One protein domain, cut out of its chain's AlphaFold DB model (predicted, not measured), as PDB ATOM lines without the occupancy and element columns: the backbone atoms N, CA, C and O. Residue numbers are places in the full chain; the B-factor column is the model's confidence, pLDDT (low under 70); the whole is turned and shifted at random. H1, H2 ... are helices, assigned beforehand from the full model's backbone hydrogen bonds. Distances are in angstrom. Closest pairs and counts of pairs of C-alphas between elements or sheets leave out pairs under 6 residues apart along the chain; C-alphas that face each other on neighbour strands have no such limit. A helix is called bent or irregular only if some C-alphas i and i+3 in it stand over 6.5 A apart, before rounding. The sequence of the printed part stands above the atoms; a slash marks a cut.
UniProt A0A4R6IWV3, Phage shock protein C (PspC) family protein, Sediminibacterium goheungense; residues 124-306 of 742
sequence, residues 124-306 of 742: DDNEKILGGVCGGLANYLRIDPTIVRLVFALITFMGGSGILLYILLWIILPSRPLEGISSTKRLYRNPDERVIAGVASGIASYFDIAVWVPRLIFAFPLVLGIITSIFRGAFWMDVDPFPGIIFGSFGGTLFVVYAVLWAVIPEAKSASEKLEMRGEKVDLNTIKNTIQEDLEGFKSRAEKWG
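Overview. This is residues 124 to 306 of the 742 residues of the protein "Phage shock protein C (PspC) family protein" of Sediminibacterium goheungense (UniProt A0A4R6IWV3). A loose, flat assembly of helices: H1, H2 and H3 cluster at one side, H6 joins them through H2, H5 and H6 form a long helical hairpin whose far end, residues 233 to 239, sticks out, and H8 is an arm reached through H7. H4 packs on the near end of the hairpin and on H7, and residues 299 to 306 of H8 stick out. The printed part has 183 residues with eight named helices, H1 to H8 in chain order, and no named strand; the class is all helix. The whole is loose, with a radius of gyration of the C-alphas of 20.4 A and spans of 63 by 54 by 25 A.

Arrangement. H1, residues 133 to 141, touches H2, residues 145 to 159, at a steep tilt of 63 degrees, opposite ways; their closest C-alphas, of Ala 138 and Pro 145, are 4.9 A apart. H3, residues 161 to 172, touches H2 at a steep tilt of 53 degrees, closest at the C-alphas of Thr 156 and Gly 162, 4.1 A. H3 and H1 only just touch, with 3 pairs of C-alphas within 8 A, the closest being those of Val 133 and Trp 170, 6.0 A. H4, residues 199 to 207, touches H5, residues 212 to 235, closest at the C-alphas of Ala 200 and Pro 214, 5.3 A. H5 is irregular, with C-alphas 218 and 221 7.1 A apart, and has a kink of 46 degrees near residue 219. H5 and H6, residues 251 to 264, are a hairpin at a shallow tilt of 26 degrees, closest at the C-alphas of Pro 221 and Gly 251, 4.9 A. H6 touches H2 with residues 260 to 264 alone, closest at the C-alphas of Arg 149 and Val 264, 6.7 A. H7, residues 271 to 278, touches H4, closest at the C-alphas of Tyr 206 and Met 277, 5.5 A. H8, residues 284 to 306, touches H7 about perpendicular at 83 degrees, closest at the C-alphas of Ala 271 and Ile 287, 5.7 A. H8 is apart from H5, for instance. Every O i to N i+4 pair is within hydrogen-bond range in H1, H2, H3, H4, H7 and H8, against 18 of 20 in H5 and 9 of 10 in H6.

Along the chain. H1 begins at C-alpha 133, (154.322, 152.743, 154.185). H2 measures 21.8 A, H5 32.7 A, H6 20.4 A and H8 32.5 A. H8 ends at C-alpha 306, (112.836, 160.590, 173.220).

Size, cuts and confidence. The C-alphas of Trp 236 and Leu 284 are the two farthest apart, at 64.8 A. The printed part has no cut. The links H3 to H4 and H5 to H6 are long. The mean pLDDT of the printed part is 74.5; among the residues under 70 are 222 to 253.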
ATOM      1  N   ASP A 124     156.841 153.750 158.772       82.56
ATOM      2  CA  ASP A 124     156.551 154.110 160.160       82.56
ATOM      3  C   ASP A 124     155.848 152.962 160.890       82.56
ATOM      4  O   ASP A 124     154.773 152.518 160.478       82.56
ATOM      5  N   ASP A 125     156.460 152.473 161.967       78.56
ATOM      6  CA  ASP A 125     155.879 151.412 162.792       78.56
ATOM      7  C   ASP A 125     154.869 151.931 163.827       78.56
ATOM      8  O   ASP A 125     154.000 151.169 164.258       78.56
ATOM      9  N   ASN A 126     154.953 153.220 164.182       72.38
ATOM     10  CA  ASN A 126     154.059 153.858 165.148       72.38
ATOM     11  C   ASN A 126     152.680 154.150 164.540       72.38
ATOM     12  O   ASN A 126     151.674 154.036 165.236       72.38
ATOM     13  N   GLU A 127     152.624 154.489 163.248       72.44
ATOM     14  CA  GLU A 127     151.393 154.870 162.548       72.44
ATOM     15  C   GLU A 127     151.042 153.935 161.367       72.44
ATOM     16  O   GLU A 127     150.862 154.343 160.209       72.44
ATOM     17  N   LYS A 128     150.941 152.627 161.652       74.75
ATOM     18  CA  LYS A 128     150.625 151.579 160.662       74.75
ATOM     19  C   LYS A 128     149.168 151.104 160.724       74.75
ATOM     20  O   LYS A 128     148.670 150.730 161.775       74.75
ATOM     21  N   ILE A 129     148.520 151.038 159.555       75.44
ATOM     22  CA  ILE A 129     147.261 150.287 159.353       75.44
ATOM     23  C   ILE A 129     147.556 148.898 158.762       75.44
ATOM     24  O   ILE A 129     147.043 147.899 159.244       75.44
ATOM     25  N   LEU A 130     148.410 148.832 157.730       79.56
ATOM     26  CA  LEU A 130     148.851 147.579 157.098       79.56
ATOM     27  C   LEU A 130     150.358 147.364 157.293       79.56
ATOM     28  O   LEU A 130     150.772 146.485 158.037       79.56
ATOM     29  N   GLY A 131     151.186 148.198 156.651       80.44
ATOM     30  CA  GLY A 131     152.648 148.038 156.657       80.44
ATOM     31  C   GLY A 131     153.451 149.277 157.062       80.44
ATOM     32  O   GLY A 131     154.675 149.236 157.015       80.44
ATOM     33  N   GLY A 132     152.796 150.387 157.418       82.62
ATOM     34  CA  GLY A 132     153.478 151.635 157.805       82.62
ATOM     35  C   GLY A 132     154.022 152.476 156.640       82.62
ATOM     36  O   GLY A 132     154.638 153.513 156.861       82.62
ATOM     37  N   VAL A 133     153.794 152.060 155.386       88.56
ATOM     38  CA  VAL A 133     154.322 152.743 154.185       88.56
ATOM     39  C   VAL A 133     153.743 154.150 154.031       88.56
ATOM     40  O   VAL A 133     154.493 155.099 153.830       88.56
ATOM     41  N   CYS A 134     152.418 154.305 154.161       87.62
ATOM     42  CA  CYS A 134     151.783 155.622 154.066       87.62
ATOM     43  C   CYS A 134     152.220 156.556 155.198       87.62
ATOM     44  O   CYS A 134     152.494 157.711 154.908       87.62
ATOM     45  N   GLY A 135     152.329 156.066 156.440       82.44
ATOM     46  CA  GLY A 135     152.826 156.859 157.576       82.44
ATOM     47  C   GLY A 135     154.282 157.289 157.381       82.44
ATOM     48  O   GLY A 135     154.621 158.455 157.542       82.44
ATOM     49  N   GLY A 136     155.123 156.382 156.880       83.81
ATOM     50  CA  GLY A 136     156.517 156.676 156.546       83.81
ATOM     51  C   GLY A 136     156.690 157.716 155.438       83.81
ATOM     52  O   GLY A 136     157.485 158.650 155.563       83.81
ATOM     53  N   LEU A 137     155.906 157.593 154.363       85.44
ATOM     54  CA  LEU A 137     155.917 158.545 153.254       85.44
ATOM     55  C   LEU A 137     155.333 159.902 153.663       85.44
ATOM     56  O   LEU A 137     155.862 160.937 153.266       85.44
ATOM     57  N   ALA A 138     154.286 159.901 154.482       83.00
ATOM     58  CA  ALA A 138     153.695 161.107 155.044       83.00
ATOM     59  C   ALA A 138     154.678 161.860 155.936       83.00
ATOM     60  O   ALA A 138     154.830 163.070 155.782       83.00
ATOM     61  N   ASN A 139     155.428 161.137 156.770       81.75
ATOM     62  CA  ASN A 139     156.449 161.738 157.611       81.75
ATOM     63  C   ASN A 139     157.614 162.317 156.792       81.75
ATOM     64  O   ASN A 139     158.067 163.435 157.029       81.75
ATOM     65  N   TYR A 140     158.054 161.597 155.755       81.25
ATOM     66  CA  TYR A 140     159.082 162.090 154.836       81.25
ATOM     67  C   TYR A 140     158.633 163.338 154.050       81.25
ATOM     68  O   TYR A 140     159.439 164.237 153.801       81.25
ATOM     69  N   LEU A 141     157.352 163.408 153.672       81.06
ATOM     70  CA  LEU A 141     156.757 164.519 152.919       81.06
ATOM     71  C   LEU A 141     156.185 165.642 153.803       81.06
ATOM     72  O   LEU A 141     155.810 166.683 153.266       81.06
ATOM     73  N   ARG A 142     156.146 165.463 155.130       78.00
ATOM     74  CA  ARG A 142     155.537 166.377 156.117       78.00
ATOM     75  C   ARG A 142     154.059 166.708 155.836       78.00
ATOM     76  O   ARG A 142     153.650 167.861 155.944       78.00
ATOM     77  N   ILE A 143     153.266 165.709 155.453       80.44
ATOM     78  CA  ILE A 143     151.823 165.839 155.167       80.44
ATOM     79  C   ILE A 143     151.010 164.842 155.997       80.44
ATOM     80  O   ILE A 143     151.576 163.890 156.521       80.44
ATOM     81  N   ASP A 144     149.689 165.033 156.096       80.00
ATOM     82  CA  ASP A 144     148.803 164.104 156.808       80.00
ATOM     83  C   ASP A 144     148.873 162.683 156.183       80.00
ATOM     84  O   ASP A 144     148.625 162.514 154.979       80.00
ATOM     85  N   PRO A 145     149.181 161.645 156.979       82.12
ATOM     86  CA  PRO A 145     149.152 160.237 156.583       82.12
ATOM     87  C   PRO A 145     147.864 159.792 155.900       82.12
ATOM     88  O   PRO A 145     147.901 158.960 154.986       82.12
ATOM     89  N   THR A 146     146.730 160.368 156.286       83.19
ATOM     90  CA  THR A 146     145.421 160.091 155.690       83.19
ATOM     91  C   THR A 146     145.366 160.545 154.234       83.19
ATOM     92  O   THR A 146     144.867 159.807 153.385       83.19
ATOM     93  N   ILE A 147     145.980 161.685 153.895       81.19
ATOM     94  CA  ILE A 147     146.077 162.168 152.506       81.19
ATOM     95  C   ILE A 147     146.910 161.197 151.665       81.19
ATOM     96  O   ILE A 147     146.514 160.837 150.556       81.19
ATOM     97  N   VAL A 148     148.030 160.706 152.205       83.31
ATOM     98  CA  VAL A 148     148.867 159.716 151.508       83.31
ATOM     99  C   VAL A 148     148.097 158.419 151.258       83.31
ATOM    100  O   VAL A 148     148.176 157.859 150.162       83.31
ATOM    101  N   ARG A 149     147.300 157.957 152.231       87.12
ATOM    102  CA  ARG A 149     146.426 156.783 152.063       87.12
ATOM    103  C   ARG A 149     145.389 157.006 150.953       87.12
ATOM    104  O   ARG A 149     145.180 156.106 150.142       87.12
ATOM    105  N   LEU A 150     144.794 158.199 150.867       82.12
ATOM    106  CA  LEU A 150     143.834 158.542 149.810       82.12
ATOM    107  C   LEU A 150     144.467 158.551 148.420       82.12
ATOM    108  O   LEU A 150     143.857 158.050 147.478       82.12
ATOM    109  N   VAL A 151     145.700 159.046 148.290       83.06
ATOM    110  CA  VAL A 151     146.441 159.002 147.020       83.06
ATOM    111  C   VAL A 151     146.695 157.554 146.584       83.06
ATOM    112  O   VAL A 151     146.430 157.209 145.434       83.06
ATOM    113  N   PHE A 152     147.131 156.674 147.493       83.25
ATOM    114  CA  PHE A 152     147.324 155.249 147.179       83.25
ATOM    115  C   PHE A 152     146.020 154.540 146.808       83.25
ATOM    116  O   PHE A 152     145.997 153.737 145.869       83.25
ATOM    117  N   ALA A 153     144.930 154.846 147.514       81.12
ATOM    118  CA  ALA A 153     143.619 154.311 147.183       81.12
ATOM    119  C   ALA A 153     143.170 154.794 145.795       81.12
ATOM    120  O   ALA A 153     142.792 153.979 144.959       81.12
ATOM    121  N   LEU A 154     143.311 156.085 145.492       77.38
ATOM    122  CA  LEU A 154     142.961 156.646 144.187       77.38
ATOM    123  C   LEU A 154     143.739 155.980 143.042       77.38
ATOM    124  O   LEU A 154     143.129 155.529 142.074       77.38
ATOM    125  N   ILE A 155     145.064 155.845 143.168       80.81
ATOM    126  CA  ILE A 155     145.908 155.184 142.153       80.81
ATOM    127  C   ILE A 155     145.506 153.708 141.986       80.81
ATOM    128  O   ILE A 155     145.495 153.179 140.875       80.81
ATOM    129  N   THR A 156     145.118 153.045 143.078       80.88
ATOM    130  CA  THR A 156     144.597 151.673 143.042       80.88
ATOM    131  C   THR A 156     143.308 151.577 142.223       80.88
ATOM    132  O   THR A 156     143.196 150.688 141.384       80.88
ATOM    133  N   PHE A 157     142.362 152.502 142.390       70.44
ATOM    134  CA  PHE A 157     141.100 152.480 141.639       70.44
ATOM    135  C   PHE A 157     141.217 153.022 140.202       70.44
ATOM    136  O   PHE A 157     140.378 152.689 139.371       70.44
ATOM    137  N   MET A 158     142.259 153.801 139.877       66.12
ATOM    138  CA  MET A 158     142.511 154.301 138.513       66.12
ATOM    139  C   MET A 158     143.224 153.296 137.591       66.12
ATOM    140  O   MET A 158     143.236 153.497 136.379       66.12
ATOM    141  N   GLY A 159     143.814 152.221 138.127       67.94
ATOM    142  CA  GLY A 159     144.517 151.233 137.298       67.94
ATOM    143  C   GLY A 159     145.184 150.069 138.035       67.94
ATOM    144  O   GLY A 159     146.055 149.422 137.464       67.94
ATOM    145  N   GLY A 160     144.852 149.817 139.307       73.38
ATOM    146  CA  GLY A 160     145.369 148.697 140.114       73.38
ATOM    147  C   GLY A 160     146.837 148.808 140.548       73.38
ATOM    148  O   GLY A 160     147.266 148.109 141.467       73.38
ATOM    149  N   SER A 161     147.609 149.716 139.948       80.81
ATOM    150  CA  SER A 161     149.047 149.879 140.194       80.81
ATOM    151  C   SER A 161     149.381 150.369 141.604       80.81
ATOM    152  O   SER A 161     150.483 150.113 142.089       80.81
ATOM    153  N   GLY A 162     148.434 151.014 142.295       83.19
ATOM    154  CA  GLY A 162     148.618 151.488 143.668       83.19
ATOM    155  C   GLY A 162     148.892 150.356 144.666       83.19
ATOM    156  O   GLY A 162     149.742 150.518 145.539       83.19
ATOM    157  N   ILE A 163     148.265 149.185 144.489       84.50
ATOM    158  CA  ILE A 163     148.510 147.998 145.329       84.50
ATOM    159  C   ILE A 163     149.924 147.469 145.100       84.50
ATOM    160  O   ILE A 163     150.659 147.229 146.055       84.50
ATOM    161  N   LEU A 164     150.327 147.326 143.833       84.38
ATOM    162  CA  LEU A 164     151.662 146.843 143.476       84.38
ATOM    163  C   LEU A 164     152.750 147.790 143.993       84.38
ATOM    164  O   LEU A 164     153.736 147.335 144.569       84.38
ATOM    165  N   LEU A 165     152.541 149.103 143.857       87.19
ATOM    166  CA  LEU A 165     153.449 150.121 144.381       87.19
ATOM    167  C   LEU A 165     153.538 150.067 145.913       87.19
ATOM    168  O   LEU A 165     154.632 150.177 146.464       87.19
ATOM    169  N   TYR A 166     152.410 149.868 146.603       87.56
ATOM    170  CA  TYR A 166     152.388 149.748 148.061       87.56
ATOM    171  C   TYR A 166     153.166 148.516 148.536       87.56
ATOM    172  O   TYR A 166     153.992 148.631 149.439       87.56
ATOM    173  N   ILE A 167     152.944 147.353 147.911       88.19
ATOM    174  CA  ILE A 167     153.652 146.102 148.235       88.19
ATOM    175  C   ILE A 167     155.153 146.251 147.970       88.19
ATOM    176  O   ILE A 167     155.968 145.863 148.805       88.19
ATOM    177  N   LEU A 168     155.525 146.865 146.846       87.88
ATOM    178  CA  LEU A 168     156.921 147.121 146.500       87.88
ATOM    179  C   LEU A 168     157.611 147.994 147.560       87.88
ATOM    180  O   LEU A 168     158.674 147.637 148.063       87.88
ATOM    181  N   LEU A 169     156.987 149.111 147.947       85.00
ATOM    182  CA  LEU A 169     157.516 149.994 148.991       85.00
ATOM    183  C   LEU A 169     157.528 149.327 150.370       85.00
ATOM    184  O   LEU A 169     158.425 149.595 151.162       85.00
ATOM    185  N   TRP A 170     156.576 148.441 150.657       88.19
ATOM    186  CA  TRP A 170     156.544 147.688 151.909       88.19
ATOM    187  C   TRP A 170     157.723 146.714 152.041       88.19
ATOM    188  O   TRP A 170     158.275 146.586 153.133       88.19
ATOM    189  N   ILE A 171     158.138 146.081 150.937       87.81
ATOM    190  CA  ILE A 171     159.298 145.174 150.893       87.81
ATOM    191  C   ILE A 171     160.621 145.952 150.944       87.81
ATOM    192  O   ILE A 171     161.559 145.529 151.617       87.81
ATOM    193  N   ILE A 172     160.711 147.084 150.234       87.38
ATOM    194  CA  ILE A 172     161.958 147.855 150.097       87.38
ATOM    195  C   ILE A 172     162.269 148.684 151.351       87.38
ATOM    196  O   ILE A 172     163.437 148.837 151.711       87.38
ATOM    197  N   LEU A 173     161.253 149.264 151.999       86.12
ATOM    198  CA  LEU A 173     161.469 150.220 153.083       86.12
ATOM    199  C   LEU A 173     161.664 149.520 154.439       86.12
ATOM    200  O   LEU A 173     160.771 148.803 154.902       86.12
ATOM    201  N   PRO A 174     162.785 149.767 155.142       81.19
ATOM    202  CA  PRO A 174     162.986 149.228 156.479       81.19
ATOM    203  C   PRO A 174     162.040 149.880 157.497       81.19
ATOM    204  O   PRO A 174     161.743 151.075 157.416       81.19
ATOM    205  N   SER A 175     161.582 149.084 158.470       81.94
ATOM    206  CA  SER A 175     160.723 149.538 159.575       81.94
ATOM    207  C   SER A 175     161.512 150.357 160.572       81.94
ATOM    208  O   SER A 175     162.525 149.870 161.079       81.94
ATOM    209  N   ARG A 176     161.028 151.552 160.905       79.94
ATOM    210  CA  ARG A 176     161.501 152.304 162.070       79.94
ATOM    211  C   ARG A 176     160.318 152.994 162.752       79.94
ATOM    212  O   ARG A 176     159.425 153.456 162.047       79.94
ATOM    213  N   PRO A 177     160.293 153.079 164.090       72.00
ATOM    214  CA  PRO A 177     159.394 154.007 164.763       72.00
ATOM    215  C   PRO A 177     159.834 155.419 164.373       72.00
ATOM    216  O   PRO A 177     160.957 155.820 164.681       72.00
ATOM    217  N   LEU A 178     159.003 156.132 163.613       70.44
ATOM    218  CA  LEU A 178     159.316 157.492 163.192       70.44
ATOM    219  C   LEU A 178     158.663 158.505 164.135       70.44
ATOM    220  O   LEU A 178     157.612 158.240 164.721       70.44
ATOM    221  N   GLU A 179     159.314 159.659 164.292       62.00
ATOM    222  CA  GLU A 179     158.731 160.825 164.954       62.00
ATOM    223  C   GLU A 179     157.584 161.329 164.082       62.00
ATOM    224  O   GLU A 179     157.811 161.684 162.925       62.00
ATOM    225  N   GLY A 180     156.357 161.323 164.602       59.28
ATOM    226  CA  GLY A 180     155.230 161.923 163.904       59.28
ATOM    227  C   GLY A 180     155.426 163.431 163.879       59.28
ATOM    228  O   GLY A 180     155.372 164.076 164.922       59.28
ATOM    229  N   ILE A 181     155.658 164.014 162.705       56.47
ATOM    230  CA  ILE A 181     155.545 165.465 162.565       56.47
ATOM    231  C   ILE A 181     154.086 165.801 162.872       56.47
ATOM    232  O   ILE A 181     153.198 165.385 162.125       56.47
ATOM    233  N   SER A 182     153.836 166.501 163.984       53.28
ATOM    234  CA  SER A 182     152.510 167.006 164.344       53.28
ATOM    235  C   SER A 182     152.028 167.918 163.221       53.28
ATOM    236  O   SER A 182     152.339 169.108 163.184       53.28
ATOM    237  N   SER A 183     151.300 167.360 162.254       56.53
ATOM    238  CA  SER A 183     150.527 168.177 161.341       56.53
ATOM    239  C   SER A 183     149.536 168.938 162.210       56.53
ATOM    240  O   SER A 183     148.806 168.344 162.998       56.53
ATOM    241  N   THR A 184     149.522 170.265 162.092       62.84
ATOM    242  CA  THR A 184     148.616 171.130 162.866       62.84
ATOM    243  C   THR A 184     147.148 170.778 162.618       62.84
ATOM    244  O   THR A 184     146.289 171.186 163.380       62.84
ATOM    245  N   LYS A 185     146.861 170.012 161.555       75.94
ATOM    246  CA  LYS A 185     145.535 169.534 161.186       75.94
ATOM    247  C   LYS A 185     145.584 168.073 160.740       75.94
ATOM    248  O   LYS A 185     146.502 167.699 160.001       75.94
ATOM    249  N   ARG A 186     144.607 167.264 161.151       82.06
ATOM    250  CA  ARG A 186     144.449 165.854 160.737       82.06
ATOM    251  C   ARG A 186     143.026 165.573 160.268       82.06
ATOM    252  O   ARG A 186     142.067 166.074 160.846       82.06
ATOM    253  N   LEU A 187     142.865 164.796 159.203       85.62
ATOM    254  CA  LEU A 187     141.543 164.463 158.679       85.62
ATOM    255  C   LEU A 187     140.930 163.290 159.455       85.62
ATOM    256  O   LEU A 187     141.372 162.149 159.322       85.62
ATOM    257  N   TYR A 188     139.853 163.570 160.187       89.19
ATOM    258  CA  TYR A 188     139.026 162.569 160.861       89.19
ATOM    259  C   TYR A 188     137.594 162.581 160.312       89.19
ATOM    260  O   TYR A 188     137.113 163.586 159.788       89.19
ATOM    261  N   ARG A 189     136.883 161.458 160.445       90.00
ATOM    262  CA  ARG A 189     135.427 161.385 160.264       90.00
ATOM    263  C   ARG A 189     134.779 161.937 161.525       90.00
ATOM    264  O   ARG A 189     135.090 161.480 162.621       90.00
ATOM    265  N   ASN A 190     133.859 162.878 161.358       88.06
ATOM    266  CA  ASN A 190     133.189 163.525 162.478       88.06
ATOM    267  C   ASN A 190     131.852 162.803 162.781       88.06
ATOM    268  O   ASN A 190     130.972 162.794 161.905       88.06
ATOM    269  N   PRO A 191     131.675 162.202 163.978       82.56
ATOM    270  CA  PRO A 191     130.455 161.485 164.339       82.56
ATOM    271  C   PRO A 191     129.252 162.392 164.633       82.56
ATOM    272  O   PRO A 191     128.115 161.932 164.500       82.56
ATOM    273  N   ASP A 192     129.464 163.661 164.982       76.75
ATOM    274  CA  ASP A 192     128.418 164.524 165.544       76.75
ATOM    275  C   ASP A 192     127.320 164.835 164.525       76.75
ATOM    276  O   ASP A 192     126.132 164.804 164.841       76.75
ATOM    277  N   GLU A 193     127.705 165.034 163.265       71.88
ATOM    278  CA  GLU A 193     126.789 165.283 162.149       71.88
ATOM    279  C   GLU A 193     126.758 164.127 161.131       71.88
ATOM    280  O   GLU A 193     126.573 164.331 159.920       71.88
ATOM    281  N   ARG A 194     126.967 162.883 161.575       78.69
ATOM    282  CA  ARG A 194     126.986 161.743 160.649       78.69
ATOM    283  C   ARG A 194     125.580 161.401 160.139       78.69
ATOM    284  O   ARG A 194     124.668 161.142 160.911       78.69
ATOM    285  N   VAL A 195     125.425 161.350 158.813       72.62
ATOM    286  CA  VAL A 195     124.251 160.733 158.155       72.62
ATOM    287  C   VAL A 195     124.589 159.292 157.792       72.62
ATOM    288  O   VAL A 195     123.915 158.360 158.207       72.62
ATOM    289  N   ILE A 196     125.695 159.116 157.068       73.88
ATOM    290  CA  ILE A 196     126.334 157.830 156.803       73.88
ATOM    291  C   ILE A 196     127.777 158.005 157.271       73.88
ATOM    292  O   ILE A 196     128.447 158.936 156.847       73.88
ATOM    293  N   ALA A 197     128.215 157.211 158.241       79.62
ATOM    294  CA  ALA A 197     129.610 157.027 158.649       79.62
ATOM    295  C   ALA A 197     130.566 158.244 158.831       79.62
ATOM    296  O   ALA A 197     131.780 158.066 158.862       79.62
ATOM    297  N   GLY A 198     130.064 159.476 158.952       84.50
ATOM    298  CA  GLY A 198     130.823 160.666 159.366       84.50
ATOM    299  C   GLY A 198     131.815 161.244 158.344       84.50
ATOM    300  O   GLY A 198     132.544 162.180 158.662       84.50
ATOM    301  N   VAL A 199     131.870 160.722 157.113       88.62
ATOM    302  CA  VAL A 199     132.862 161.154 156.103       88.62
ATOM    303  C   VAL A 199     132.605 162.584 155.628       88.62
ATOM    304  O   VAL A 199     133.507 163.413 155.607       88.62
ATOM    305  N   ALA A 200     131.357 162.895 155.265       85.12
ATOM    306  CA  ALA A 200     130.989 164.216 154.756       85.12
ATOM    307  C   ALA A 200     131.124 165.317 155.825       85.12
ATOM    308  O   ALA A 200     131.543 166.424 155.503       85.12
ATOM    309  N   SER A 201     130.796 165.002 157.083       83.19
ATOM    310  CA  SER A 201     130.987 165.887 158.241       83.19
ATOM    311  C   SER A 201     132.464 166.068 158.576       83.19
ATOM    312  O   SER A 201     132.889 167.189 158.812       83.19
ATOM    313  N   GLY A 202     133.264 165.001 158.507       85.06
ATOM    314  CA  GLY A 202     134.714 165.071 158.701       85.06
ATOM    315  C   GLY A 202     135.421 165.966 157.682       85.06
ATOM    316  O   GLY A 202     136.163 166.872 158.051       85.06
ATOM    317  N   ILE A 203     135.115 165.779 156.391       84.25
ATOM    318  CA  ILE A 203     135.616 166.639 155.303       84.25
ATOM    319  C   ILE A 203     135.199 168.093 155.537       84.25
ATOM    320  O   ILE A 203     135.994 169.009 155.354       84.25
ATOM    321  N   ALA A 204     133.957 168.310 155.957       81.38
ATOM    322  CA  ALA A 204     133.446 169.642 156.222       81.38
ATOM    323  C   ALA A 204     134.171 170.349 157.377       81.38
ATOM    324  O   ALA A 204     134.615 171.479 157.194       81.38
ATOM    325  N   SER A 205     134.379 169.668 158.509       83.88
ATOM    326  CA  SER A 205     135.152 170.194 159.644       83.88
ATOM    327  C   SER A 205     136.623 170.441 159.286       83.88
ATOM    328  O   SER A 205     137.199 171.450 159.686       83.88
ATOM    329  N   TYR A 206     137.224 169.571 158.470       83.69
ATOM    330  CA  TYR A 206     138.612 169.728 158.034       83.69
ATOM    331  C   TYR A 206     138.819 170.910 157.072       83.69
ATOM    332  O   TYR A 206     139.854 171.572 157.118       83.69
ATOM    333  N   PHE A 207     137.855 171.212 156.202       80.75
ATOM    334  CA  PHE A 207     137.958 172.339 155.263       80.75
ATOM    335  C   PHE A 207     137.270 173.622 155.741       80.75
ATOM    336  O   PHE A 207     137.312 174.610 155.013       80.75
ATOM    337  N   ASP A 208     136.668 173.616 156.933       78.25
ATOM    338  CA  ASP A 208     135.846 174.720 157.449       78.25
ATOM    339  C   ASP A 208     134.730 175.132 156.457       78.25
ATOM    340  O   ASP A 208     134.537 176.294 156.098       78.25
ATOM    341  N   ILE A 209     134.009 174.128 155.939       74.44
ATOM    342  CA  ILE A 209     132.882 174.293 155.006       74.44
ATOM    343  C   ILE A 209     131.605 173.678 155.583       74.44
ATOM    344  O   ILE A 209     131.640 172.805 156.442       74.44
ATOM    345  N   ALA A 210     130.440 174.081 155.072       75.56
ATOM    346  CA  ALA A 210     129.168 173.522 155.524       75.56
ATOM    347  C   ALA A 210     129.002 172.041 155.120       75.56
ATOM    348  O   ALA A 210     129.203 171.677 153.959       75.56
ATOM    349  N   VAL A 211     128.528 171.195 156.046       75.06
ATOM    350  CA  VAL A 211     128.424 169.730 155.867       75.06
ATOM    351  C   VAL A 211     127.534 169.306 154.693       75.06
ATOM    352  O   VAL A 211     127.764 168.275 154.056       75.06
ATOM    353  N   TRP A 212     126.523 170.104 154.349       69.19
ATOM    354  CA  TRP A 212     125.647 169.799 153.218       69.19
ATOM    355  C   TRP A 212     126.365 169.872 151.861       69.19
ATOM    356  O   TRP A 212     125.921 169.207 150.927       69.19
ATOM    357  N   VAL A 213     127.470 170.622 151.742       68.38
ATOM    358  CA  VAL A 213     128.211 170.777 150.480       68.38
ATOM    359  C   VAL A 213     128.864 169.449 150.067       68.38
ATOM    360  O   VAL A 213     128.520 168.952 148.992       68.38
ATOM    361  N   PRO A 214     129.691 168.786 150.907       76.56
ATOM    362  CA  PRO A 214     130.148 167.425 150.624       76.56
ATOM    363  C   PRO A 214     128.998 166.434 150.412       76.56
ATOM    364  O   PRO A 214     129.062 165.614 149.500       76.56
ATOM    365  N   ARG A 215     127.911 166.524 151.198       81.69
ATOM    366  CA  ARG A 215     126.737 165.646 151.018       81.69
ATOM    367  C   ARG A 215     126.115 165.802 149.627       81.69
ATOM    368  O   ARG A 215     125.796 164.795 149.004       81.69
ATOM    369  N   LEU A 216     125.970 167.030 149.126       72.31
ATOM    370  CA  LEU A 216     125.426 167.287 147.792       72.31
ATOM    371  C   LEU A 216     126.367 166.757 146.712       72.31
ATOM    372  O   LEU A 216     125.889 166.116 145.786       72.31
ATOM    373  N   ILE A 217     127.681 166.946 146.857       75.44
ATOM    374  CA  ILE A 217     128.677 166.408 145.915       75.44
ATOM    375  C   ILE A 217     128.526 164.887 145.777       75.44
ATOM    376  O   ILE A 217     128.453 164.383 144.659       75.44
ATOM    377  N   PHE A 218     128.398 164.162 146.893       79.44
ATOM    378  CA  PHE A 218     128.203 162.709 146.862       79.44
ATOM    379  C   PHE A 218     126.794 162.283 146.405       79.44
ATOM    380  O   PHE A 218     126.652 161.223 145.800       79.44
ATOM    381  N   ALA A 219     125.757 163.093 146.647       75.25
ATOM    382  CA  ALA A 219     124.374 162.787 146.259       75.25
ATOM    383  C   ALA A 219     124.014 163.204 144.818       75.25
ATOM    384  O   ALA A 219     123.063 162.676 144.240       75.25
ATOM    385  N   PHE A 220     124.756 164.142 144.223       72.88
ATOM    386  CA  PHE A 220     124.471 164.729 142.913       72.88
ATOM    387  C   PHE A 220     124.315 163.695 141.785       72.88
ATOM    388  O   PHE A 220     123.334 163.792 141.042       72.88
ATOM    389  N   PRO A 221     125.177 162.665 141.662       70.19
ATOM    390  CA  PRO A 221     125.024 161.664 140.608       70.19
ATOM    391  C   PRO A 221     123.755 160.820 140.753       70.19
ATOM    392  O   PRO A 221     123.166 160.428 139.750       70.19
ATOM    393  N   LEU A 222     123.309 160.570 141.989       67.62
ATOM    394  CA  LEU A 222     122.081 159.825 142.265       67.62
ATOM    395  C   LEU A 222     120.854 160.646 141.859       67.62
ATOM    396  O   LEU A 222     119.970 160.139 141.171       67.62
ATOM    397  N   VAL A 223     120.831 161.933 142.215       63.22
ATOM    398  CA  VAL A 223     119.758 162.858 141.813       63.22
ATOM    399  C   VAL A 223     119.691 162.985 140.288       63.22
ATOM    400  O   VAL A 223     118.609 162.907 139.706       63.22
ATOM    401  N   LEU A 224     120.842 163.115 139.624       61.91
ATOM    402  CA  LEU A 224     120.920 163.170 138.164       61.91
ATOM    403  C   LEU A 224     120.472 161.850 137.510       61.91
ATOM    404  O   LEU A 224     119.775 161.869 136.494       61.91
ATOM    405  N   GLY A 225     120.812 160.709 138.115       62.19
ATOM    406  CA  GLY A 225     120.343 159.381 137.709       62.19
ATOM    407  C   GLY A 225     118.825 159.236 137.747       62.19
ATOM    408  O   GLY A 225     118.225 158.733 136.801       62.19
ATOM    409  N   ILE A 226     118.180 159.747 138.794       61.47
ATOM    410  CA  ILE A 226     116.715 159.734 138.900       61.47
ATOM    411  C   ILE A 226     116.086 160.615 137.812       61.47
ATOM    412  O   ILE A 226     115.159 160.183 137.130       61.47
ATOM    413  N   ILE A 227     116.611 161.826 137.599       57.09
ATOM    414  CA  ILE A 227     116.092 162.763 136.585       57.09
ATOM    415  C   ILE A 227     116.193 162.165 135.176       57.09
ATOM    416  O   ILE A 227     115.240 162.220 134.398       57.09
ATOM    417  N   THR A 228     117.339 161.571 134.850       58.91
ATOM    418  CA  THR A 228     117.571 160.932 133.546       58.91
ATOM    419  C   THR A 228     116.749 159.656 133.371       58.91
ATOM    420  O   THR A 228     116.221 159.429 132.284       58.91
ATOM    421  N   SER A 229     116.548 158.863 134.429       58.28
ATOM    422  CA  SER A 229     115.659 157.692 134.412       58.28
ATOM    423  C   SER A 229     114.201 158.078 134.141       58.28
ATOM    424  O   SER A 229     113.556 157.459 133.294       58.28
ATOM    425  N   ILE A 230     113.705 159.142 134.781       55.34
ATOM    426  CA  ILE A 230     112.363 159.686 134.520       55.34
ATOM    427  C   ILE A 230     112.253 160.151 133.063       55.34
ATOM    428  O   ILE A 230     111.268 159.847 132.394       55.34
ATOM    429  N   PHE A 231     113.278 160.837 132.544       53.34
ATOM    430  CA  PHE A 231     113.303 161.281 131.149       53.34
ATOM    431  C   PHE A 231     113.299 160.100 130.164       53.34
ATOM    432  O   PHE A 231     112.552 160.111 129.188       53.34
ATOM    433  N   ARG A 232     114.059 159.038 130.449       60.03
ATOM    434  CA  ARG A 232     114.079 157.814 129.636       60.03
ATOM    435  C   ARG A 232     112.726 157.099 129.635       60.03
ATOM    436  O   ARG A 232     112.249 156.707 128.574       60.03
ATOM    437  N   GLY A 233     112.100 156.957 130.805       55.91
ATOM    438  CA  GLY A 233     110.793 156.308 130.945       55.91
ATOM    439  C   GLY A 233     109.648 157.093 130.299       55.91
ATOM    440  O   GLY A 233     108.724 156.490 129.762       55.91
ATOM    441  N   ALA A 234     109.721 158.425 130.311       54.09
ATOM    442  CA  ALA A 234     108.675 159.288 129.765       54.09
ATOM    443  C   ALA A 234     108.748 159.486 128.239       54.09
ATOM    444  O   ALA A 234     107.734 159.838 127.638       54.09
ATOM    445  N   PHE A 235     109.915 159.292 127.607       52.78
ATOM    446  CA  PHE A 235     110.132 159.706 126.211       52.78
ATOM    447  C   PHE A 235     110.532 158.601 125.233       52.78
ATOM    448  O   PHE A 235     110.759 158.923 124.069       52.78
ATOM    449  N   TRP A 236     110.586 157.329 125.659       52.09
ATOM    450  CA  TRP A 236     110.871 156.156 124.803       52.09
ATOM    451  C   TRP A 236     112.006 156.382 123.780       52.09
ATOM    452  O   TRP A 236     111.975 155.848 122.673       52.09
ATOM    453  N   MET A 237     112.996 157.212 124.122       50.53
ATOM    454  CA  MET A 237     114.172 157.443 123.294       50.53
ATOM    455  C   MET A 237     115.252 156.457 123.729       50.53
ATOM    456  O   MET A 237     115.707 156.505 124.866       50.53
ATOM    457  N   ASP A 238     115.701 155.610 122.801       55.59
ATOM    458  CA  ASP A 238     116.872 154.730 122.975       55.59
ATOM    459  C   ASP A 238     118.205 155.507 122.972       55.59
ATOM    460  O   ASP A 238     119.289 154.926 122.977       55.59
ATOM    461  N   VAL A 239     118.140 156.840 122.925       49.00
ATOM    462  CA  VAL A 239     119.302 157.721 122.968       49.00
ATOM    463  C   VAL A 239     119.565 158.048 124.433       49.00
ATOM    464  O   VAL A 239     118.813 158.808 125.034       49.00
ATOM    465  N   ASP A 240     120.620 157.469 125.007       50.78
ATOM    466  CA  ASP A 240     121.148 157.848 126.319       50.78
ATOM    467  C   ASP A 240     122.084 159.064 126.125       50.78
ATOM    468  O   ASP A 240     123.257 158.876 125.795       50.78
ATOM    469  N   PRO A 241     121.637 160.328 126.312       47.94
ATOM    470  CA  PRO A 241     122.539 161.485 126.247       47.94
ATOM    471  C   PRO A 241     123.607 161.451 127.354       47.94
ATOM    472  O   PRO A 241     124.603 162.167 127.272       47.94
ATOM    473  N   PHE A 242     123.404 160.612 128.376       47.16
ATOM    474  CA  PHE A 242     124.323 160.367 129.481       47.16
ATOM    475  C   PHE A 242     124.328 158.851 129.789       47.16
ATOM    476  O   PHE A 242     123.283 158.322 130.166       47.16
ATOM    477  N   PRO A 243     125.447 158.125 129.598       44.94
ATOM    478  CA  PRO A 243     125.471 156.660 129.656       44.94
ATOM    479  C   PRO A 243     125.136 156.071 131.047       44.94
ATOM    480  O   PRO A 243     125.569 156.586 132.076       44.94
ATOM    481  N   GLY A 244     124.381 154.960 131.028       49.84
ATOM    482  CA  GLY A 244     123.827 154.129 132.117       49.84
ATOM    483  C   GLY A 244     124.332 154.313 133.560       49.84
ATOM    484  O   GLY A 244     125.443 153.928 133.926       49.84
ATOM    485  N   ILE A 245     123.432 154.791 134.426       54.09
ATOM    486  CA  ILE A 245     123.698 155.288 135.789       54.09
ATOM    487  C   ILE A 245     123.381 154.227 136.851       54.09
ATOM    488  O   ILE A 245     122.599 154.443 137.767       54.09
ATOM    489  N   ILE A 246     124.001 153.054 136.730       41.53
ATOM    490  CA  ILE A 246     124.146 152.135 137.877       41.53
ATOM    491  C   ILE A 246     125.589 151.605 137.952       41.53
ATOM    492  O   ILE A 246     126.127 151.480 139.045       41.53
ATOM    493  N   PHE A 247     126.282 151.441 136.813       41.66
ATOM    494  CA  PHE A 247     127.690 151.003 136.772       41.66
ATOM    495  C   PHE A 247     128.566 151.742 135.727       41.66
ATOM    496  O   PHE A 247     129.577 151.209 135.283       41.66
ATOM    497  N   GLY A 248     128.209 152.973 135.323       41.66
ATOM    498  CA  GLY A 248     128.947 153.774 134.330       41.66
ATOM    499  C   GLY A 248     129.557 155.083 134.863       41.66
ATOM    500  O   GLY A 248     128.842 155.953 135.354       41.66
ATOM    501  N   SER A 249     130.887 155.189 134.736       54.06
ATOM    502  CA  SER A 249     131.851 156.322 134.788       54.06
ATOM    503  C   SER A 249     131.737 157.474 135.821       54.06
ATOM    504  O   SER A 249     132.775 157.968 136.257       54.06
ATOM    505  N   PHE A 250     130.557 157.910 136.280       46.00
ATOM    506  CA  PHE A 250     130.446 159.083 137.184       46.00
ATOM    507  C   PHE A 250     129.592 158.862 138.448       46.00
ATOM    508  O   PHE A 250     129.856 159.469 139.483       46.00
ATOM    509  N   GLY A 251     128.581 157.984 138.399       52.44
ATOM    510  CA  GLY A 251     127.726 157.688 139.561       52.44
ATOM    511  C   GLY A 251     128.330 156.668 140.526       52.44
ATOM    512  O   GLY A 251     128.371 156.891 141.735       52.44
ATOM    513  N   GLY A 252     128.873 155.576 139.983       60.22
ATOM    514  CA  GLY A 252     129.560 154.556 140.778       60.22
ATOM    515  C   GLY A 252     130.880 155.052 141.371       60.22
ATOM    516  O   GLY A 252     131.248 154.645 142.468       60.22
ATOM    517  N   THR A 253     131.572 155.976 140.698       62.88
ATOM    518  CA  THR A 253     132.872 156.485 141.154       62.88
ATOM    519  C   THR A 253     132.749 157.271 142.450       62.88
ATOM    520  O   THR A 253     133.523 157.019 143.362       62.88
ATOM    521  N   LEU A 254     131.754 158.150 142.601       70.25
ATOM    522  CA  LEU A 254     131.577 158.907 143.846       70.25
ATOM    523  C   LEU A 254     131.079 158.044 145.013       70.25
ATOM    524  O   LEU A 254     131.488 158.284 146.147       70.25
ATOM    525  N   PHE A 255     130.282 157.007 144.748       72.50
ATOM    526  CA  PHE A 255     129.911 156.022 145.770       72.50
ATOM    527  C   PHE A 255     131.122 155.198 146.237       72.50
ATOM    528  O   PHE A 255     131.348 155.049 147.437       72.50
ATOM    529  N   VAL A 256     131.945 154.719 145.299       73.62
ATOM    530  CA  VAL A 256     133.191 154.001 145.612       73.62
ATOM    531  C   VAL A 256     134.173 154.919 146.336       73.62
ATOM    532  O   VAL A 256     134.715 154.526 147.361       73.62
ATOM    533  N   VAL A 257     134.352 156.161 145.878       77.94
ATOM    534  CA  VAL A 257     135.183 157.170 146.556       77.94
ATOM    535  C   VAL A 257     134.692 157.394 147.982       77.94
ATOM    536  O   VAL A 257     135.503 157.434 148.900       77.94
ATOM    537  N   TYR A 258     133.379 157.474 148.197       82.31
ATOM    538  CA  TYR A 258     132.813 157.594 149.535       82.31
ATOM    539  C   TYR A 258     133.116 156.373 150.416       82.31
ATOM    540  O   TYR A 258     133.538 156.535 151.560       82.31
ATOM    541  N   ALA A 259     132.957 155.157 149.886       81.69
ATOM    542  CA  ALA A 259     133.287 153.919 150.596       81.69
ATOM    543  C   ALA A 259     134.789 153.815 150.924       81.69
ATOM    544  O   ALA A 259     135.166 153.354 152.000       81.69
ATOM    545  N   VAL A 260     135.649 154.297 150.027       80.56
ATOM    546  CA  VAL A 260     137.102 154.367 150.228       80.56
ATOM    547  C   VAL A 260     137.461 155.386 151.304       80.56
ATOM    548  O   VAL A 260     138.213 155.060 152.218       80.56
ATOM    549  N   LEU A 261     136.902 156.597 151.237       84.00
ATOM    550  CA  LEU A 261     137.068 157.620 152.272       84.00
ATOM    551  C   LEU A 261     136.591 157.099 153.631       84.00
ATOM    552  O   LEU A 261     137.249 157.315 154.645       84.00
ATOM    553  N   TRP A 262     135.483 156.360 153.647       86.31
ATOM    554  CA  TRP A 262     134.982 155.703 154.843       86.31
ATOM    555  C   TRP A 262     135.974 154.675 155.400       86.31
ATOM    556  O   TRP A 262     136.221 154.687 156.600       86.31
ATOM    557  N   ALA A 263     136.566 153.826 154.561       82.69
ATOM    558  CA  ALA A 263     137.522 152.813 155.007       82.69
ATOM    559  C   ALA A 263     138.870 153.401 155.473       82.69
ATOM    560  O   ALA A 263     139.503 152.847 156.368       82.69
ATOM    561  N   VAL A 264     139.320 154.497 154.855       83.19
ATOM    562  CA  VAL A 264     140.659 155.072 155.069       83.19
ATOM    563  C   VAL A 264     140.702 156.086 156.212       83.19
ATOM    564  O   VAL A 264     141.702 156.143 156.929       83.19
ATOM    565  N   ILE A 265     139.664 156.913 156.357       86.31
ATOM    566  CA  ILE A 265     139.655 158.001 157.337       86.31
ATOM    567  C   ILE A 265     139.198 157.441 158.700       86.31
ATOM    568  O   ILE A 265     138.109 156.863 158.775       86.31
ATOM    569  N   PRO A 266     139.983 157.602 159.783       85.88
ATOM    570  CA  PRO A 266     139.572 157.198 161.128       85.88
ATOM    571  C   PRO A 266     138.451 158.099 161.667       85.88
ATOM    572  O   PRO A 266     138.277 159.224 161.220       85.88
ATOM    573  N   GLU A 267     137.651 157.612 162.614       86.56
ATOM    574  CA  GLU A 267     136.629 158.425 163.299       86.56
ATOM    575  C   GLU A 267     137.233 159.127 164.511       86.56
ATOM    576  O   GLU A 267     137.954 158.473 165.260       86.56
ATOM    577  N   ALA A 268     136.931 160.419 164.678       87.88
ATOM    578  CA  ALA A 268     137.328 161.192 165.853       87.88
ATOM    579  C   ALA A 268     136.511 160.728 167.063       87.88
ATOM    580  O   ALA A 268     135.281 160.850 167.066       87.88
ATOM    581  N   LYS A 269     137.194 160.162 168.058       84.62
ATOM    582  CA  LYS A 269     136.612 159.638 169.298       84.62
ATOM    583  C   LYS A 269     136.859 160.560 170.488       84.62
ATOM    584  O   LYS A 269     135.979 160.634 171.339       84.62
ATOM    585  N   SER A 270     138.011 161.229 170.548       84.69
ATOM    586  CA  SER A 270     138.352 162.177 171.619       84.69
ATOM    587  C   SER A 270     138.011 163.624 171.264       84.69
ATOM    588  O   SER A 270     137.913 163.988 170.086       84.69
ATOM    589  N   ALA A 271     137.880 164.478 172.283       82.31
ATOM    590  CA  ALA A 271     137.754 165.919 172.075       82.31
ATOM    591  C   ALA A 271     139.067 166.504 171.533       82.31
ATOM    592  O   ALA A 271     139.044 167.354 170.642       82.31
ATOM    593  N   SER A 272     140.209 165.962 171.962       81.81
ATOM    594  CA  SER A 272     141.522 166.265 171.387       81.81
ATOM    595  C   SER A 272     141.589 166.007 169.870       81.81
ATOM    596  O   SER A 272     142.015 166.891 169.128       81.81
ATOM    597  N   GLU A 273     141.091 164.869 169.370       85.88
ATOM    598  CA  GLU A 273     141.057 164.548 167.930       85.88
ATOM    599  C   GLU A 273     140.118 165.488 167.151       85.88
ATOM    600  O   GLU A 273     140.404 165.871 166.011       85.88
ATOM    601  N   LYS A 274     139.004 165.913 167.765       85.06
ATOM    602  CA  LYS A 274     138.090 166.907 167.178       85.06
ATOM    603  C   LYS A 274     138.719 168.303 167.096       85.06
ATOM    604  O   LYS A 274     138.451 169.028 166.140       85.06
ATOM    605  N   LEU A 275     139.567 168.681 168.044       83.75
ATOM    606  CA  LEU A 275     140.325 169.936 167.983       83.75
ATOM    607  C   LEU A 275     141.437 169.852 166.925       83.75
ATOM    608  O   LEU A 275     141.583 170.760 166.097       83.75
ATOM    609  N   GLU A 276     142.126 168.709 166.844       82.94
ATOM    610  CA  GLU A 276     143.117 168.425 165.797       82.94
ATOM    611  C   GLU A 276     142.515 168.478 164.383       82.94
ATOM    612  O   GLU A 276     143.176 168.932 163.446       82.94
ATOM    613  N   MET A 277     141.256 168.060 164.190       84.25
ATOM    614  CA  MET A 277     140.617 168.127 162.866       84.25
ATOM    615  C   MET A 277     140.263 169.550 162.434       84.25
ATOM    616  O   MET A 277     140.219 169.830 161.234       84.25
ATOM    617  N   ARG A 278     140.014 170.449 163.392       82.44
ATOM    618  CA  ARG A 278     139.737 171.874 163.143       82.44
ATOM    619  C   ARG A 278     141.026 172.687 163.003       82.44
ATOM    620  O   ARG A 278     141.031 173.699 162.304       82.44
ATOM    621  N   GLY A 279     142.137 172.163 163.518       77.69
ATOM    622  CA  GLY A 279     143.430 172.843 163.566       77.69
ATOM    623  C   GLY A 279     143.535 173.822 164.735       77.69
ATOM    624  O   GLY A 279     144.294 174.788 164.666       77.69
ATOM    625  N   GLU A 280     142.729 173.592 165.770       81.94
ATOM    626  CA  GLU A 280     142.712 174.364 167.008       81.94
ATOM    627  C   GLU A 280     143.788 173.835 167.971       81.94
ATOM    628  O   GLU A 280     144.274 172.708 167.836       81.94
ATOM    629  N   LYS A 281     144.210 174.663 168.932       79.00
ATOM    630  CA  LYS A 281     145.151 174.214 169.965       79.00
ATOM    631  C   LYS A 281     144.446 173.222 170.890       79.00
ATOM    632  O   LYS A 281     143.281 173.409 171.205       79.00
ATOM    633  N   VAL A 282     145.168 172.185 171.307       78.69
ATOM    634  CA  VAL A 282     144.681 171.171 172.250       78.69
ATOM    635  C   VAL A 282     145.189 171.549 173.641       78.69
ATOM    636  O   VAL A 282     146.320 171.212 173.991       78.69
ATOM    637  N   ASP A 283     144.381 172.298 174.390       81.81
ATOM    638  CA  ASP A 283     144.646 172.742 175.765       81.81
ATOM    639  C   ASP A 283     143.452 172.435 176.692       81.81
ATOM    640  O   ASP A 283     142.410 171.940 176.256       81.81
ATOM    641  N   LEU A 284     143.597 172.692 177.995       79.62
ATOM    642  CA  LEU A 284     142.576 172.347 178.993       79.62
ATOM    643  C   LEU A 284     141.197 172.971 178.716       79.62
ATOM    644  O   LEU A 284     140.177 172.290 178.843       79.62
ATOM    645  N   ASN A 285     141.153 174.245 178.326       77.50
ATOM    646  CA  ASN A 285     139.900 174.977 178.138       77.50
ATOM    647  C   ASN A 285     139.208 174.590 176.833       77.50
ATOM    648  O   ASN A 285     137.989 174.438 176.800       77.50
ATOM    649  N   THR A 286     139.975 174.384 175.765       81.62
ATOM    650  CA  THR A 286     139.436 173.918 174.480       81.62
ATOM    651  C   THR A 286     138.873 172.502 174.586       81.62
ATOM    652  O   THR A 286     137.780 172.257 174.070       81.62
ATOM    653  N   ILE A 287     139.538 171.593 175.316       82.06
ATOM    654  CA  ILE A 287     139.013 170.242 175.595       82.06
ATOM    655  C   ILE A 287     137.727 170.324 176.427       82.06
ATOM    656  O   ILE A 287     136.721 169.722 176.046       82.06
ATOM    657  N   LYS A 288     137.725 171.110 177.517       82.69
ATOM    658  CA  LYS A 288     136.539 171.332 178.364       82.69
ATOM    659  C   LYS A 288     135.351 171.836 177.540       82.69
ATOM    660  O   LYS A 288     134.289 171.220 177.563       82.69
ATOM    661  N   ASN A 289     135.545 172.925 176.795       83.12
ATOM    662  CA  ASN A 289     134.492 173.559 176.004       83.12
ATOM    663  C   ASN A 289     133.940 172.601 174.939       83.12
ATOM    664  O   ASN A 289     132.729 172.512 174.767       83.12
ATOM    665  N   THR A 290     134.809 171.833 174.275       83.19
ATOM    666  CA  THR A 290     134.390 170.854 173.257       83.19
ATOM    667  C   THR A 290     133.513 169.749 173.854       83.19
ATOM    668  O   THR A 290     132.494 169.393 173.263       83.19
ATOM    669  N   ILE A 291     133.858 169.228 175.038       83.25
ATOM    670  CA  ILE A 291     133.074 168.176 175.709       83.25
ATOM    671  C   ILE A 291     131.739 168.722 176.227       83.25
ATOM    672  O   ILE A 291     130.712 168.056 176.101       83.25
ATOM    673  N   GLN A 292     131.723 169.949 176.753       80.69
ATOM    674  CA  GLN A 292     130.480 170.606 177.166       80.69
ATOM    675  C   GLN A 292     129.535 170.835 175.982       80.69
ATOM    676  O   GLN A 292     128.359 170.480 176.062       80.69
ATOM    677  N   GLU A 293     130.051 171.341 174.856       81.38
ATOM    678  CA  GLU A 293     129.275 171.494 173.619       81.38
ATOM    679  C   GLU A 293     128.714 170.148 173.121       81.38
ATOM    680  O   GLU A 293     127.553 170.068 172.701       81.38
ATOM    681  N   ASP A 294     129.504 169.073 173.199       77.31
ATOM    682  CA  ASP A 294     129.079 167.728 172.807       77.31
ATOM    683  C   ASP A 294     127.978 167.166 173.719       77.31
ATOM    684  O   ASP A 294     127.009 166.584 173.215       77.31
ATOM    685  N   LEU A 295     128.089 167.359 175.039       78.94
ATOM    686  CA  LEU A 295     127.101 166.915 176.030       78.94
ATOM    687  C   LEU A 295     125.782 167.680 175.900       78.94
ATOM    688  O   LEU A 295     124.714 167.061 175.867       78.94
ATOM    689  N   GLU A 296     125.832 169.002 175.726       77.94
ATOM    690  CA  GLU A 296     124.650 169.820 175.429       77.94
ATOM    691  C   GLU A 296     124.010 169.419 174.086       77.94
ATOM    692  O   GLU A 296     122.785 169.254 173.964       77.94
ATOM    693  N   GLY A 297     124.840 169.185 173.067       73.00
ATOM    694  CA  GLY A 297     124.423 168.683 171.761       73.00
ATOM    695  C   GLY A 297     123.814 167.279 171.829       73.00
ATOM    696  O   GLY A 297     122.884 166.962 171.083       73.00
ATOM    697  N   PHE A 298     124.305 166.408 172.709       73.06
ATOM    698  CA  PHE A 298     123.762 165.069 172.924       73.06
ATOM    699  C   PHE A 298     122.446 165.115 173.702       73.06
ATOM    700  O   PHE A 298     121.476 164.499 173.264       73.06
ATOM    701  N   LYS A 299     122.370 165.897 174.784       73.94
ATOM    702  CA  LYS A 299     121.154 166.100 175.587       73.94
ATOM    703  C   LYS A 299     120.011 166.656 174.744       73.94
ATOM    704  O   LYS A 299     118.927 166.078 174.724       73.94
ATOM    705  N   SER A 300     120.276 167.688 173.943       71.44
ATOM    706  CA  SER A 300     119.281 168.259 173.023       71.44
ATOM    707  C   SER A 300     118.834 167.278 171.926       71.44
ATOM    708  O   SER A 300     117.665 167.275 171.527       71.44
ATOM    709  N   ARG A 301     119.730 166.407 171.436       67.62
ATOM    710  CA  ARG A 301     119.381 165.325 170.498       67.62
ATOM    711  C   ARG A 301     118.574 164.219 171.175       67.62
ATOM    712  O   ARG A 301     117.596 163.765 170.589       67.62
ATOM    713  N   ALA A 302     118.944 163.815 172.385       68.12
ATOM    714  CA  ALA A 302     118.259 162.793 173.169       68.12
ATOM    715  C   ALA A 302     116.845 163.240 173.574       68.12
ATOM    716  O   ALA A 302     115.905 162.461 173.433       68.12
ATOM    717  N   GLU A 303     116.666 164.505 173.968       67.06
ATOM    718  CA  GLU A 303     115.350 165.105 174.236       67.06
ATOM    719  C   GLU A 303     114.466 165.127 172.977       67.06
ATOM    720  O   GLU A 303     113.304 164.716 173.031       67.06
ATOM    721  N   LYS A 304     115.021 165.502 171.812       60.75
ATOM    722  CA  LYS A 304     114.302 165.447 170.522       60.75
ATOM    723  C   LYS A 304     113.925 164.023 170.106       60.75
ATOM    724  O   LYS A 304     112.853 163.809 169.549       60.75
ATOM    725  N   TRP A 305     114.793 163.045 170.349       48.59
ATOM    726  CA  TRP A 305     114.562 161.657 169.937       48.59
ATOM    727  C   TRP A 305     113.608 160.915 170.885       48.59
ATOM    728  O   TRP A 305     112.763 160.149 170.425       48.59
ATOM    729  N   GLY A 306     113.693 161.185 172.192       50.81
ATOM    730  CA  GLY A 306     112.836 160.590 173.220       50.81
ATOM    731  C   GLY A 306     111.389 161.090 173.189       50.81
ATOM    732  O   GLY A 306     110.479 160.320 173.489       50.81
TER     733      GLY A 306